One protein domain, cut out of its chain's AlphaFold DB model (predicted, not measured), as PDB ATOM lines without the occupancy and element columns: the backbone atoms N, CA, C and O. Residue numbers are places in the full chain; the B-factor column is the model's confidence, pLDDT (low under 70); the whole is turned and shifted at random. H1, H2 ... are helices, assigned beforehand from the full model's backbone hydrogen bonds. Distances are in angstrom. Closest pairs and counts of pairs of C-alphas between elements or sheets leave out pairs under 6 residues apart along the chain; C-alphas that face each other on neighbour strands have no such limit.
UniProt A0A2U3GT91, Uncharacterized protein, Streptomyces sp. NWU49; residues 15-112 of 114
ATOM      1  N   GLY A  15     185.021 220.852 148.181       95.44
ATOM      2  CA  GLY A  15     184.647 219.444 148.336       95.44
ATOM      3  C   GLY A  15     183.784 218.924 147.184       95.44
ATOM      4  O   GLY A  15     184.028 217.828 146.684       95.44
ATOM      5  N   GLN A  16     182.826 219.725 146.710       96.38
ATOM      6  CA  GLN A  16     181.989 219.363 145.563       96.38
ATOM      7  C   GLN A  16     182.797 219.322 144.261       96.38
ATOM      8  O   GLN A  16     182.644 218.386 143.480       96.38
ATOM      9  N   ALA A  17     183.700 220.284 144.043       96.25
ATOM     10  CA  ALA A  17     184.573 220.288 142.872       96.25
ATOM     11  C   ALA A  17     185.468 219.037 142.827       96.25
ATOM     12  O   ALA A  17     185.518 218.353 141.806       96.25
ATOM     13  N   VAL A  18     186.102 218.687 143.952       97.31
ATOM     14  CA  VAL A  18     186.920 217.467 144.070       97.31
ATOM     15  C   VAL A  18     186.079 216.213 143.834       97.31
ATOM     16  O   VAL A  18     186.508 215.321 143.103       97.31
ATOM     17  N   ALA A  19     184.874 216.139 144.403       97.81
ATOM     18  CA  ALA A  19     183.983 214.998 144.215       97.81
ATOM     19  C   ALA A  19     183.632 214.773 142.735       97.81
ATOM     20  O   ALA A  19     183.669 213.637 142.262       97.81
ATOM     21  N   LEU A  20     183.353 215.846 141.992       97.38
ATOM     22  CA  LEU A  20     183.047 215.770 140.564       97.38
ATOM     23  C   LEU A  20     184.266 215.380 139.715       97.38
ATOM     24  O   LEU A  20     184.118 214.622 138.756       97.38
ATOM     25  N   THR A  21     185.472 215.832 140.073       98.00
ATOM     26  CA  THR A  21     186.710 215.366 139.428       98.00
ATOM     27  C   THR A  21     186.914 213.870 139.648       98.00
ATOM     28  O   THR A  21     187.093 213.131 138.686       98.00
ATOM     29  N   LEU A  22     186.792 213.397 140.890       98.12
ATOM     30  CA  LEU A  22     186.924 211.973 141.205       98.12
ATOM     31  C   LEU A  22     185.858 211.123 140.495       98.12
ATOM     32  O   LEU A  22     186.152 210.022 140.034       98.12
ATOM     33  N   LEU A  23     184.630 211.630 140.373       97.88
ATOM     34  CA  LEU A  23     183.574 210.961 139.613       97.88
ATOM     35  C   LEU A  23     183.958 210.805 138.137       97.88
ATOM     36  O   LEU A  23     183.840 209.709 137.588       97.88
ATOM     37  N   ARG A  24     184.461 211.876 137.510       97.94
ATOM     38  CA  ARG A  24     184.954 211.850 136.124       97.94
ATOM     39  C   ARG A  24     186.105 210.859 135.943       97.94
ATOM     40  O   ARG A  24     186.143 210.159 134.935       97.94
ATOM     41  N   ASP A  25     186.986 210.754 136.932       98.00
ATOM     42  CA  ASP A  25     188.117 209.819 136.931       98.00
ATOM     43  C   ASP A  25     187.696 208.355 137.183       98.00
ATOM     44  O   ASP A  25     188.530 207.449 137.161       98.00
ATOM     45  N   GLY A  26     186.404 208.096 137.413       97.19
ATOM     46  CA  GLY A  26     185.858 206.749 137.572       97.19
ATOM     47  C   GLY A  26     185.947 206.192 138.990       97.19
ATOM     48  O   GLY A  26     185.855 204.977 139.184       97.19
ATOM     49  N   TYR A  27     186.114 207.047 140.001       97.69
ATOM     50  CA  TYR A  27     185.993 206.605 141.385       97.69
ATOM     51  C   TYR A  27     184.546 206.265 141.731       97.69
ATOM     52  O   TYR A  27     183.604 206.948 141.338       97.69
ATOM     53  N   THR A  28     184.381 205.217 142.540       96.44
ATOM     54  CA  THR A  28     183.053 204.817 143.012       96.44
ATOM     55  C   THR A  28     182.465 205.850 143.965       96.44
ATOM     56  O   THR A  28     183.196 206.480 144.735       96.44
ATOM     57  N   GLN A  29     181.137 205.946 144.010       96.19
ATOM     58  CA  GLN A  29     180.416 206.832 144.935       96.19
ATOM     59  C   GLN A  29     180.890 206.683 146.389       96.19
ATOM     60  O   GLN A  29     181.089 207.666 147.097       96.19
ATOM     61  N   ARG A  30     181.117 205.442 146.839       95.31
ATOM     62  CA  ARG A  30     181.602 205.166 148.198       95.31
ATOM     63  C   ARG A  30     183.016 205.705 148.427       95.31
ATOM     64  O   ARG A  30     183.302 206.211 149.506       95.31
ATOM     65  N   ALA A  31     183.903 205.578 147.440       96.12
ATOM     66  CA  ALA A  31     185.261 206.109 147.536       96.12
ATOM     67  C   ALA A  31     185.269 207.644 147.542       96.12
ATOM     68  O   ALA A  31     186.051 208.242 148.275       96.12
ATOM     69  N   ILE A  32     184.381 208.269 146.767       97.25
ATOM     70  CA  ILE A  32     184.198 209.723 146.738       97.25
ATOM     71  C   ILE A  32     183.677 210.219 148.088       97.25
ATOM     72  O   ILE A  32     184.283 211.109 148.676       97.25
ATOM     73  N   GLN A  33     182.634 209.589 148.632       95.38
ATOM     74  CA  GLN A  33     182.089 209.921 149.954       95.38
ATOM     75  C   GLN A  33     183.120 209.743 151.082       95.38
ATOM     76  O   GLN A  33     183.104 210.461 152.068       95.38
ATOM     77  N   ALA A  34     184.036 208.781 150.966       94.25
ATOM     78  CA  ALA A  34     185.087 208.602 151.969       94.25
ATOM     79  C   ALA A  34     186.176 209.692 151.918       94.25
ATOM     80  O   ALA A  34     186.958 209.816 152.855       94.25
ATOM     81  N   ARG A  35     186.276 210.431 150.808       94.94
ATOM     82  CA  ARG A  35     187.321 211.440 150.552       94.94
ATOM     83  C   ARG A  35     186.784 212.865 150.522       94.94
ATOM     84  O   ARG A  35     187.564 213.809 150.475       94.94
ATOM     85  N   THR A  36     185.467 213.004 150.486       94.06
ATOM     86  CA  THR A  36     184.751 214.268 150.366       94.06
ATOM     87  C   THR A  36     183.521 214.202 151.260       94.06
ATOM     88  O   THR A  36     182.890 213.155 151.343       94.06
ATOM     89  N   ASP A  37     183.122 215.316 151.864       88.06
ATOM     90  CA  ASP A  37     181.897 215.381 152.678       88.06
ATOM     91  C   ASP A  37     180.611 215.464 151.827       88.06
ATOM     92  O   ASP A  37     179.555 215.882 152.300       88.06
ATOM     93  N   VAL A  38     180.681 215.094 150.543       93.62
ATOM     94  CA  VAL A  38     179.538 215.137 149.627       93.62
ATOM     95  C   VAL A  38     178.658 213.916 149.858       93.62
ATOM     96  O   VAL A  38     179.102 212.768 149.753       93.62
ATOM     97  N   ALA A  39     177.381 214.162 150.146       90.06
ATOM     98  CA  ALA A  39     176.417 213.094 150.324       90.06
ATOM     99  C   ALA A  39     176.187 212.332 149.001       90.06
ATOM    100  O   ALA A  39     176.110 212.945 147.933       90.06
ATOM    101  N   PRO A  40     175.993 211.002 149.052       81.19
ATOM    102  CA  PRO A  40     175.681 210.180 147.883       81.19
ATOM    103  C   PRO A  40     174.558 210.708 146.988       81.19
ATOM    104  O   PRO A  40     174.685 210.675 145.768       81.19
ATOM    105  N   GLY A  41     173.471 211.196 147.596       81.12
ATOM    106  CA  GLY A  41     172.315 211.719 146.865       81.12
ATOM    107  C   GLY A  41     172.602 213.033 146.137       81.12
ATOM    108  O   GLY A  41     172.014 213.294 145.091       81.12
ATOM    109  N   ASP A  42     173.547 213.826 146.644       92.38
ATOM    110  CA  ASP A  42     173.909 215.111 146.047       92.38
ATOM    111  C   ASP A  42     174.928 214.951 144.917       92.38
ATOM    112  O   ASP A  42     174.921 215.741 143.977       92.38
ATOM    113  N   LEU A  43     175.776 213.915 144.969       96.06
ATOM    114  CA  LEU A  43     176.855 213.699 144.002       96.06
ATOM    115  C   LEU A  43     176.354 213.685 142.551       96.06
ATOM    116  O   LEU A  43     176.850 214.444 141.719       96.06
ATOM    117  N   TYR A  44     175.369 212.840 142.241       96.31
ATOM    118  CA  TYR A  44     174.883 212.694 140.866       96.31
ATOM    119  C   TYR A  44     174.015 213.871 140.423       96.31
ATOM    120  O   TYR A  44     174.087 214.282 139.267       96.31
ATOM    121  N   ARG A  45     173.269 214.484 141.350       95.19
ATOM    122  CA  ARG A  45     172.519 215.717 141.084       95.19
ATOM    123  C   ARG A  45     173.458 216.869 140.716       95.19
ATOM    124  O   ARG A  45     173.213 217.576 139.743       95.19
ATOM    125  N   LEU A  46     174.551 217.039 141.461       95.56
ATOM    126  CA  LEU A  46     175.599 218.011 141.141       95.56
ATOM    127  C   LEU A  46     176.249 217.685 139.793       95.56
ATOM    128  O   LEU A  46     176.450 218.578 138.973       95.56
ATOM    129  N   ALA A  47     176.530 216.409 139.528       95.62
ATOM    130  CA  ALA A  47     177.093 215.978 138.254       95.62
ATOM    131  C   ALA A  47     176.180 216.347 137.071       95.62
ATOM    132  O   ALA A  47     176.667 216.878 136.072       95.62
ATOM    133  N   ALA A  48     174.862 216.173 137.215       95.25
ATOM    134  CA  ALA A  48     173.871 216.577 136.220       95.25
ATOM    135  C   ALA A  48     173.876 218.096 135.974       95.25
ATOM    136  O   ALA A  48     174.030 218.528 134.832       95.25
ATOM    137  N   VAL A  49     173.810 218.910 137.038       95.25
ATOM    138  CA  VAL A  49     173.826 220.387 136.950       95.25
ATOM    139  C   VAL A  49     175.107 220.916 136.291       95.25
ATOM    140  O   VAL A  49     175.077 221.902 135.555       95.25
ATOM    141  N   HIS A  50     176.244 220.263 136.536       94.38
ATOM    142  CA  HIS A  50     177.544 220.685 136.010       94.38
ATOM    143  C   HIS A  50     177.961 219.968 134.717       94.38
ATOM    144  O   HIS A  50     179.044 220.251 134.201       94.38
ATOM    145  N   HIS A  51     177.109 219.099 134.165       94.25
ATOM    146  CA  HIS A  51     177.381 218.283 132.975       94.25
ATOM    147  C   HIS A  51     178.676 217.460 133.081       94.25
ATOM    148  O   HIS A  51     179.474 217.374 132.144       94.25
ATOM    149  N   ILE A  52     178.892 216.856 134.245       96.00
ATOM    150  CA  ILE A  52     179.990 215.928 134.503       96.00
ATOM    151  C   ILE A  52     179.416 214.516 134.542       96.00
ATOM    152  O   ILE A  52     178.353 214.278 135.104       96.00
ATOM    153  N   THR A  53     180.117 213.574 133.918       96.00
ATOM    154  CA  THR A  53     179.705 212.170 133.865       96.00
ATOM    155  C   THR A  53     180.841 211.299 134.373       96.00
ATOM    156  O   THR A  53     182.016 211.616 134.165       96.00
ATOM    157  N   ALA A  54     180.489 210.186 135.008       97.25
ATOM    158  CA  ALA A  54     181.416 209.082 135.194       97.25
ATOM    159  C   ALA A  54     181.650 208.343 133.857       97.25
ATOM    160  O   ALA A  54     180.885 208.536 132.901       97.25
ATOM    161  N   PRO A  55     182.671 207.473 133.768       98.12
ATOM    162  CA  PRO A  55     182.872 206.612 132.607       98.12
ATOM    163  C   PRO A  55     181.662 205.703 132.338       98.12
ATOM    164  O   PRO A  55     181.123 205.081 133.258       98.12
ATOM    165  N   HIS A  56     181.252 205.576 131.073       97.44
ATOM    166  CA  HIS A  56     180.196 204.636 130.678       97.44
ATOM    167  C   HIS A  56     180.593 203.179 130.954       97.44
ATOM    168  O   HIS A  56     181.773 202.831 131.006       97.44
ATOM    169  N   GLY A  57     179.596 202.303 131.115       97.44
ATOM    170  CA  GLY A  57     179.832 200.901 131.481       97.44
ATOM    171  C   GLY A  57     180.117 200.687 132.971       97.44
ATOM    172  O   GLY A  57     180.576 199.613 133.364       97.44
ATOM    173  N   THR A  58     179.830 201.693 133.800       97.62
ATOM    174  CA  THR A  58     179.914 201.647 135.266       97.62
ATOM    175  C   THR A  58     178.537 201.907 135.887       97.62
ATOM    176  O   THR A  58     177.626 202.383 135.205       97.62
ATOM    177  N   CYS A  59     178.363 201.592 137.177       97.19
ATOM    178  CA  CYS A  59     177.108 201.886 137.887       97.19
ATOM    179  C   CYS A  59     176.954 203.396 138.118       97.19
ATOM    180  O   CYS A  59     175.862 203.942 138.083       97.19
ATOM    181  N   GLU A  60     178.074 204.083 138.302       97.50
ATOM    182  CA  GLU A  60     178.182 205.524 138.451       97.50
ATOM    183  C   GLU A  60     177.773 206.225 137.150       97.50
ATOM    184  O   GLU A  60     177.032 207.203 137.180       97.50
ATOM    185  N   GLY A  61     178.186 205.685 135.997       97.19
ATOM    186  CA  GLY A  61     177.743 206.152 134.684       97.19
ATOM    187  C   GLY A  61     176.241 205.951 134.470       97.19
ATOM    188  O   GLY A  61     175.587 206.834 133.923       97.19
ATOM    189  N   HIS A  62     175.683 204.831 134.944       97.81
ATOM    190  CA  HIS A  62     174.232 204.603 134.965       97.81
ATOM    191  C   HIS A  62     173.510 205.649 135.826       97.81
ATOM    192  O   HIS A  62     172.599 206.313 135.342       97.81
ATOM    193  N   ALA A  63     173.972 205.879 137.055       96.69
ATOM    194  CA  ALA A  63     173.391 206.876 137.954       96.69
ATOM    195  C   ALA A  63     173.488 208.315 137.407       96.69
ATOM    196  O   ALA A  63     172.605 209.133 137.657       96.69
ATOM    197  N   CYS A  64     174.527 208.639 136.627       96.81
ATOM    198  CA  CYS A  64     174.617 209.920 135.922       96.81
ATOM    199  C   CYS A  64     173.528 210.100 134.853       96.81
ATOM    200  O   CYS A  64     173.076 211.228 134.674       96.81
ATOM    201  N   HIS A  65     173.120 209.038 134.147       97.38
ATOM    202  CA  HIS A  65     171.988 209.100 133.213       97.38
ATOM    203  C   HIS A  65     170.677 209.330 133.962       97.38
ATOM    204  O   HIS A  65     169.952 210.268 133.643       97.38
ATOM    205  N   GLU A  66     170.430 208.553 135.022       96.62
ATOM    206  CA  GLU A  66     169.226 208.701 135.849       96.62
ATOM    207  C   GLU A  66     169.110 210.112 136.437       96.62
ATOM    208  O   GLU A  66     168.049 210.719 136.388       96.62
ATOM    209  N   ALA A  67     170.210 210.684 136.933       96.06
ATOM    210  CA  ALA A  67     170.212 212.034 137.496       96.06
ATOM    211  C   ALA A  67     169.989 213.154 136.462       96.06
ATOM    212  O   ALA A  67     169.738 214.295 136.850       96.06
ATOM    213  N   ARG A  68     170.129 212.848 135.168       95.19
ATOM    214  CA  ARG A  68     169.867 213.762 134.047       95.19
ATOM    215  C   ARG A  68     168.511 213.508 133.389       95.19
ATOM    216  O   ARG A  68     168.221 214.163 132.393       95.19
ATOM    217  N   ASP A  69     167.724 212.572 133.920       96.25
ATOM    218  CA  ASP A  69     166.485 212.092 133.308       96.25
ATOM    219  C   ASP A  69     166.703 211.598 131.860       96.25
ATOM    220  O   ASP A  69     165.884 211.815 130.968       96.25
ATOM    221  N   GLU A  70     167.844 210.945 131.616       96.06
ATOM    222  CA  GLU A  70     168.224 210.375 130.322       96.06
ATOM    223  C   GLU A  70     168.155 208.848 130.354       96.06
ATOM    224  O   GLU A  70     168.501 208.220 131.357       96.06
ATOM    225  N   ASP A  71     167.800 208.244 129.218       97.62
ATOM    226  CA  ASP A  71     167.877 206.795 129.056       97.62
ATOM    227  C   ASP A  71     169.345 206.329 129.151       97.62
ATOM    228  O   ASP A  71     170.204 206.810 128.393       97.62
ATOM    229  N   PRO A  72     169.674 205.392 130.061       97.62
ATOM    230  CA  PRO A  72     171.025 204.868 130.169       97.62
ATOM    231  C   PRO A  72     171.448 204.122 128.904       97.62
ATOM    232  O   PRO A  72     170.694 203.343 128.326       97.62
ATOM    233  N   CYS A  73     172.696 204.308 128.475       98.19
ATOM    234  CA  CYS A  73     173.203 203.555 127.331       98.19
ATOM    235  C   CYS A  73     173.400 202.065 127.675       98.19
ATOM    236  O   CYS A  73     173.689 201.710 128.821       98.19
ATOM    237  N   GLY A  74     173.338 201.183 126.670       98.25
ATOM    238  CA  GLY A  74     173.422 199.725 126.866       98.25
ATOM    239  C   GLY A  74     174.591 199.227 127.746       98.25
ATOM    240  O   GLY A  74     174.389 198.331 128.573       98.25
ATOM    241  N   PRO A  75     175.815 199.793 127.649       98.44
ATOM    242  CA  PRO A  75     176.895 199.477 128.584       98.44
ATOM    243  C   PRO A  75     176.572 199.805 130.050       98.44
ATOM    244  O   PRO A  75     176.871 198.995 130.929       98.44
ATOM    245  N   CYS A  76     175.970 200.968 130.322       98.19
ATOM    246  CA  CYS A  76     175.567 201.391 131.665       98.19
ATOM    247  C   CYS A  76     174.445 200.499 132.218       98.19
ATOM    248  O   CYS A  76     174.581 199.986 133.329       98.19
ATOM    249  N   GLU A  77     173.422 200.195 131.414       98.31
ATOM    250  CA  GLU A  77     172.354 199.259 131.801       98.31
ATOM    251  C   GLU A  77     172.918 197.877 132.154       98.31
ATOM    252  O   GLU A  77     172.575 197.275 133.174       98.31
ATOM    253  N   THR A  78     173.842 197.374 131.332       98.44
ATOM    254  CA  THR A  78     174.498 196.082 131.567       98.44
ATOM    255  C   THR A  78     175.296 196.092 132.871       98.44
ATOM    256  O   THR A  78     175.304 195.099 133.609       98.44
ATOM    257  N   ALA A  79     175.987 197.195 133.168       97.88
ATOM    258  CA  ALA A  79     176.739 197.358 134.406       97.88
ATOM    259  C   ALA A  79     175.812 197.337 135.629       97.88
ATOM    260  O   ALA A  79     176.057 196.558 136.559       97.88
ATOM    261  N   GLN A  80     174.716 198.098 135.588       98.06
ATOM    262  CA  GLN A  80     173.720 198.128 136.656       98.06
ATOM    263  C   GLN A  80     173.056 196.757 136.849       98.06
ATOM    264  O   GLN A  80     173.033 196.223 137.958       98.06
ATOM    265  N   ALA A  81     172.635 196.096 135.767       97.88
ATOM    266  CA  ALA A  81     172.033 194.763 135.829       97.88
ATOM    267  C   ALA A  81     172.968 193.721 136.474       97.88
ATOM    268  O   ALA A  81     172.528 192.854 137.242       97.88
ATOM    269  N   ARG A  82     174.279 193.809 136.204       98.06
ATOM    270  CA  ARG A  82     175.300 192.967 136.853       98.06
ATOM    271  C   ARG A  82     175.425 193.281 138.343       98.06
ATOM    272  O   ARG A  82     175.536 192.342 139.138       98.06
ATOM    273  N   ALA A  83     175.415 194.554 138.731       97.00
ATOM    274  CA  ALA A  83     175.443 194.961 140.134       97.00
ATOM    275  C   ALA A  83     174.206 194.450 140.889       97.00
ATOM    276  O   ALA A  83     174.349 193.799 141.928       97.00
ATOM    277  N   ASP A  84     173.019 194.597 140.310       97.19
ATOM    278  CA  ASP A  84     171.770 194.094 140.881       97.19
ATOM    279  C   ASP A  84     171.773 192.568 141.022       97.19
ATOM    280  O   ASP A  84     171.362 192.014 142.047       97.19
ATOM    281  N   ALA A  85     172.267 191.849 140.008       97.12
ATOM    282  CA  ALA A  85     172.398 190.396 140.068       97.12
ATOM    283  C   ALA A  85     173.325 189.960 141.214       97.12
ATOM    284  O   ALA A  85     173.012 189.001 141.933       97.12
ATOM    285  N   ARG A  86     174.433 190.683 141.429       96.12
ATOM    286  CA  ARG A  86     175.344 190.462 142.563       96.12
ATOM    287  C   ARG A  86     174.657 190.764 143.893       96.12
ATOM    288  O   ARG A  86     174.740 189.932 144.795       96.12
ATOM    289  N   ALA A  87     173.940 191.881 144.011       94.75
ATOM    290  CA  ALA A  87     173.203 192.247 145.222       94.75
ATOM    291  C   ALA A  87     172.168 191.172 145.596       94.75
ATOM    292  O   ALA A  87     172.183 190.655 146.718       94.75
ATOM    293  N   ARG A  88     171.364 190.719 144.624       92.81
ATOM    294  CA  ARG A  88     170.418 189.601 144.790       92.81
ATOM    295  C   ARG A  88     171.123 188.312 145.213       92.81
ATOM    296  O   ARG A  88     170.656 187.606 146.108       92.81
ATOM    297  N   ALA A  89     172.263 187.987 144.601       92.62
ATOM    298  CA  ALA A  89     173.045 186.813 144.976       92.62
ATOM    299  C   ALA A  89     173.556 186.880 146.423       92.62
ATOM    300  O   ALA A  89     173.479 185.873 147.128       92.62
ATOM    301  N   GLN A  90     174.020 188.044 146.882       92.00
ATOM    302  CA  GLN A  90     174.459 188.234 148.265       92.00
ATOM    303  C   GLN A  90     173.291 188.169 149.249       92.00
ATOM    304  O   GLN A  90     173.402 187.525 150.290       92.00
ATOM    305  N   GLN A  91     172.138 188.744 148.906       88.56
ATOM    306  CA  GLN A  91     170.946 188.658 149.745       88.56
ATOM    307  C   GLN A  91     170.491 187.208 149.948       88.56
ATOM    308  O   GLN A  91     170.176 186.817 151.069       88.56
ATOM    309  N   ARG A  92     170.568 186.361 148.911       84.56
ATOM    310  CA  ARG A  92     170.274 184.919 149.032       84.56
ATOM    311  C   ARG A  92     171.202 184.173 149.994       84.56
ATOM    312  O   ARG A  92     170.788 183.152 150.536       84.56
ATOM    313  N   LYS A  93     172.435 184.646 150.202       84.75
ATOM    314  CA  LYS A  93     173.374 184.065 151.181       84.75
ATOM    315  C   LYS A  93     173.043 184.462 152.618       84.75
ATOM    316  O   LYS A  93     173.371 183.716 153.530       84.75
ATOM    317  N   LYS A  94     172.380 185.606 152.818       86.31
ATOM    318  CA  LYS A  94     171.933 186.073 154.141       86.31
ATOM    319  C   LYS A  94     170.694 185.330 154.651       86.31
ATOM    320  O   LYS A  94     170.386 185.414 155.832       86.31
ATOM    321  N   ILE A  95     169.980 184.613 153.779       79.25
ATOM    322  CA  ILE A  95     168.833 183.785 154.166       79.25
ATOM    323  C   ILE A  95     169.360 182.518 154.859       79.25
ATOM    324  O   ILE A  95     170.080 181.748 154.214       79.25
ATOM    325  N   PRO A  96     168.978 182.249 156.123       79.62
ATOM    326  CA  PRO A  96     169.377 181.031 156.814       79.62
ATOM    327  C   PRO A  96     168.995 179.774 156.014       79.62
ATOM    328  O   PRO A  96     167.893 179.729 155.451       79.62
ATOM    329  N   PRO A  97     169.834 178.720 155.986       73.62
ATOM    330  CA  PRO A  97     169.573 177.508 155.203       73.62
ATOM    331  C   PRO A  97     168.202 176.877 155.486       73.62
ATOM    332  O   PRO A  97     167.492 176.493 154.558       73.62
ATOM    333  N   ALA A  98     167.783 176.859 156.757       74.06
ATOM    334  CA  ALA A  98     166.479 176.351 157.183       74.06
ATOM    335  C   ALA A  98     165.301 177.153 156.592       74.06
ATOM    336  O   ALA A  98     164.290 176.579 156.183       74.06
ATOM    337  N   LEU A  99     165.438 178.479 156.487       74.81
ATOM    338  CA  LEU A  99     164.427 179.345 155.876       74.81
ATOM    339  C   LEU A  99     164.413 179.188 154.349       74.81
ATOM    340  O   LEU A  99     163.347 179.139 153.736       74.81
ATOM    341  N   ARG A 100     165.589 179.017 153.735       72.38
ATOM    342  CA  ARG A 100     165.739 178.767 152.295       72.38
ATOM    343  C   ARG A 100     165.093 177.445 151.868       72.38
ATOM    344  O   ARG A 100     164.405 177.415 150.850       72.38
ATOM    345  N   ALA A 101     165.247 176.388 152.669       68.88
ATOM    346  CA  ALA A 101     164.580 175.103 152.453       68.88
ATOM    347  C   ALA A 101     163.049 175.235 152.541       68.88
ATOM    348  O   ALA A 101     162.338 174.748 151.665       68.88
ATOM    349  N   ARG A 102     162.524 175.967 153.536       67.94
ATOM    350  CA  ARG A 102     161.073 176.202 153.676       67.94
ATOM    351  C   ARG A 102     160.480 177.001 152.513       67.94
ATOM    352  O   ARG A 102     159.387 176.668 152.063       67.94
ATOM    353  N   LEU A 103     161.191 178.008 152.001       70.06
ATOM    354  CA  LEU A 103     160.766 178.780 150.825       70.06
ATOM    355  C   LEU A 103     160.722 177.913 149.555       70.06
ATOM    356  O   LEU A 103     159.756 177.984 148.797       70.06
ATOM    357  N   ALA A 104     161.713 177.037 149.361       66.94
ATOM    358  CA  ALA A 104     161.731 176.093 148.241       66.94
ATOM    359  C   ALA A 104     160.592 175.056 148.330       66.94
ATOM    360  O   ALA A 104     159.939 174.757 147.329       66.94
ATOM    361  N   SER A 105     160.301 174.549 149.532       62.75
ATOM    362  CA  SER A 105     159.209 173.593 149.772       62.75
ATOM    363  C   SER A 105     157.817 174.234 149.688       62.75
ATOM    364  O   SER A 105     156.860 173.593 149.258       62.75
ATOM    365  N   GLY A 106     157.681 175.510 150.066       59.38
ATOM    366  CA  GLY A 106     156.441 176.280 149.932       59.38
ATOM    367  C   GLY A 106     156.041 176.527 148.474       59.38
ATOM    368  O   GLY A 106     154.867 176.390 148.139       59.38
ATOM    369  N   ALA A 107     157.015 176.798 147.599       58.75
ATOM    370  CA  ALA A 107     156.785 176.939 146.159       58.75
ATOM    371  C   ALA A 107     156.325 175.622 145.507       58.75
ATOM    372  O   ALA A 107     155.408 175.630 144.688       58.75
ATOM    373  N   ARG A 108     156.886 174.476 145.925       53.22
ATOM    374  CA  ARG A 108     156.474 173.149 145.429       53.22
ATOM    375  C   ARG A 108     155.042 172.774 145.816       53.22
ATOM    376  O   ARG A 108     154.346 172.170 145.011       53.22
ATOM    377  N   ARG A 109     154.570 173.166 147.005       54.12
ATOM    378  CA  ARG A 109     153.187 172.878 147.438       54.12
ATOM    379  C   ARG A 109     152.127 173.669 146.672       54.12
ATOM    380  O   ARG A 109     151.020 173.175 146.516       54.12
ATOM    381  N   LYS A 110     152.460 174.857 146.154       52.28
ATOM    382  CA  LYS A 110     151.548 175.632 145.294       52.28
ATOM    383  C   LYS A 110     151.456 175.109 143.855       52.28
ATOM    384  O   LYS A 110     150.501 175.449 143.173       52.28
ATOM    385  N   ALA A 111     152.415 174.304 143.398       54.00
ATOM    386  CA  ALA A 111     152.437 173.776 142.031       54.00
ATOM    387  C   ALA A 111     151.657 172.456 141.853       54.00
ATOM    388  O   ALA A 111     151.443 172.042 140.722       54.00
ATOM    389  N   VAL A 112     151.243 171.800 142.945       55.16
ATOM    390  CA  VAL A 112     150.543 170.494 142.934       55.16
ATOM    391  C   VAL A 112     149.014 170.638 143.044       55.16
ATOM    392  O   VAL A 112     148.289 169.657 142.955       55.16
TER     393      VAL A 112
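AT A GLANCE: This is residues 15 to 112 of the 114 residues of an uncharacterized protein of Streptomyces sp. NWU49 (UniProt A0A2U3GT91). What shape is this? A head of four short crossed helices, H1 to H4, sends out H5 as a long arm towards H6. How large? The printed part has 98 residues with six named helices, is all helix, only just loose, close to extended, with radius of gyration of the C-alphas 18.5 A and spans 58 by 28 by 17 A.

HOW THE PARTS SIT: What comes first? H1, residues 15 to 24, and H2, residues 29 to 35, form a hairpin. What follows? H3, residues 40 to 50, has 5 of 7 O i to N i+4 pairs within hydrogen-bond range. H5, residues 74 to 94, touches H4, residues 59 to 66, with residues 76 to 83 alone, closest at the C-alphas of His 62 and Cys 76, 4.8 A.

IN THESE COORDINATES: Where does H1 begin? C-alpha 15 is at (184.647, 219.444, 148.336). What comes last? H6, residues 97 to 110, ends at (151.548, 175.632, 145.294).

THE WHOLE: Any cut? The printed part has none. Low confidence? The mean pLDDT of H6 is 65.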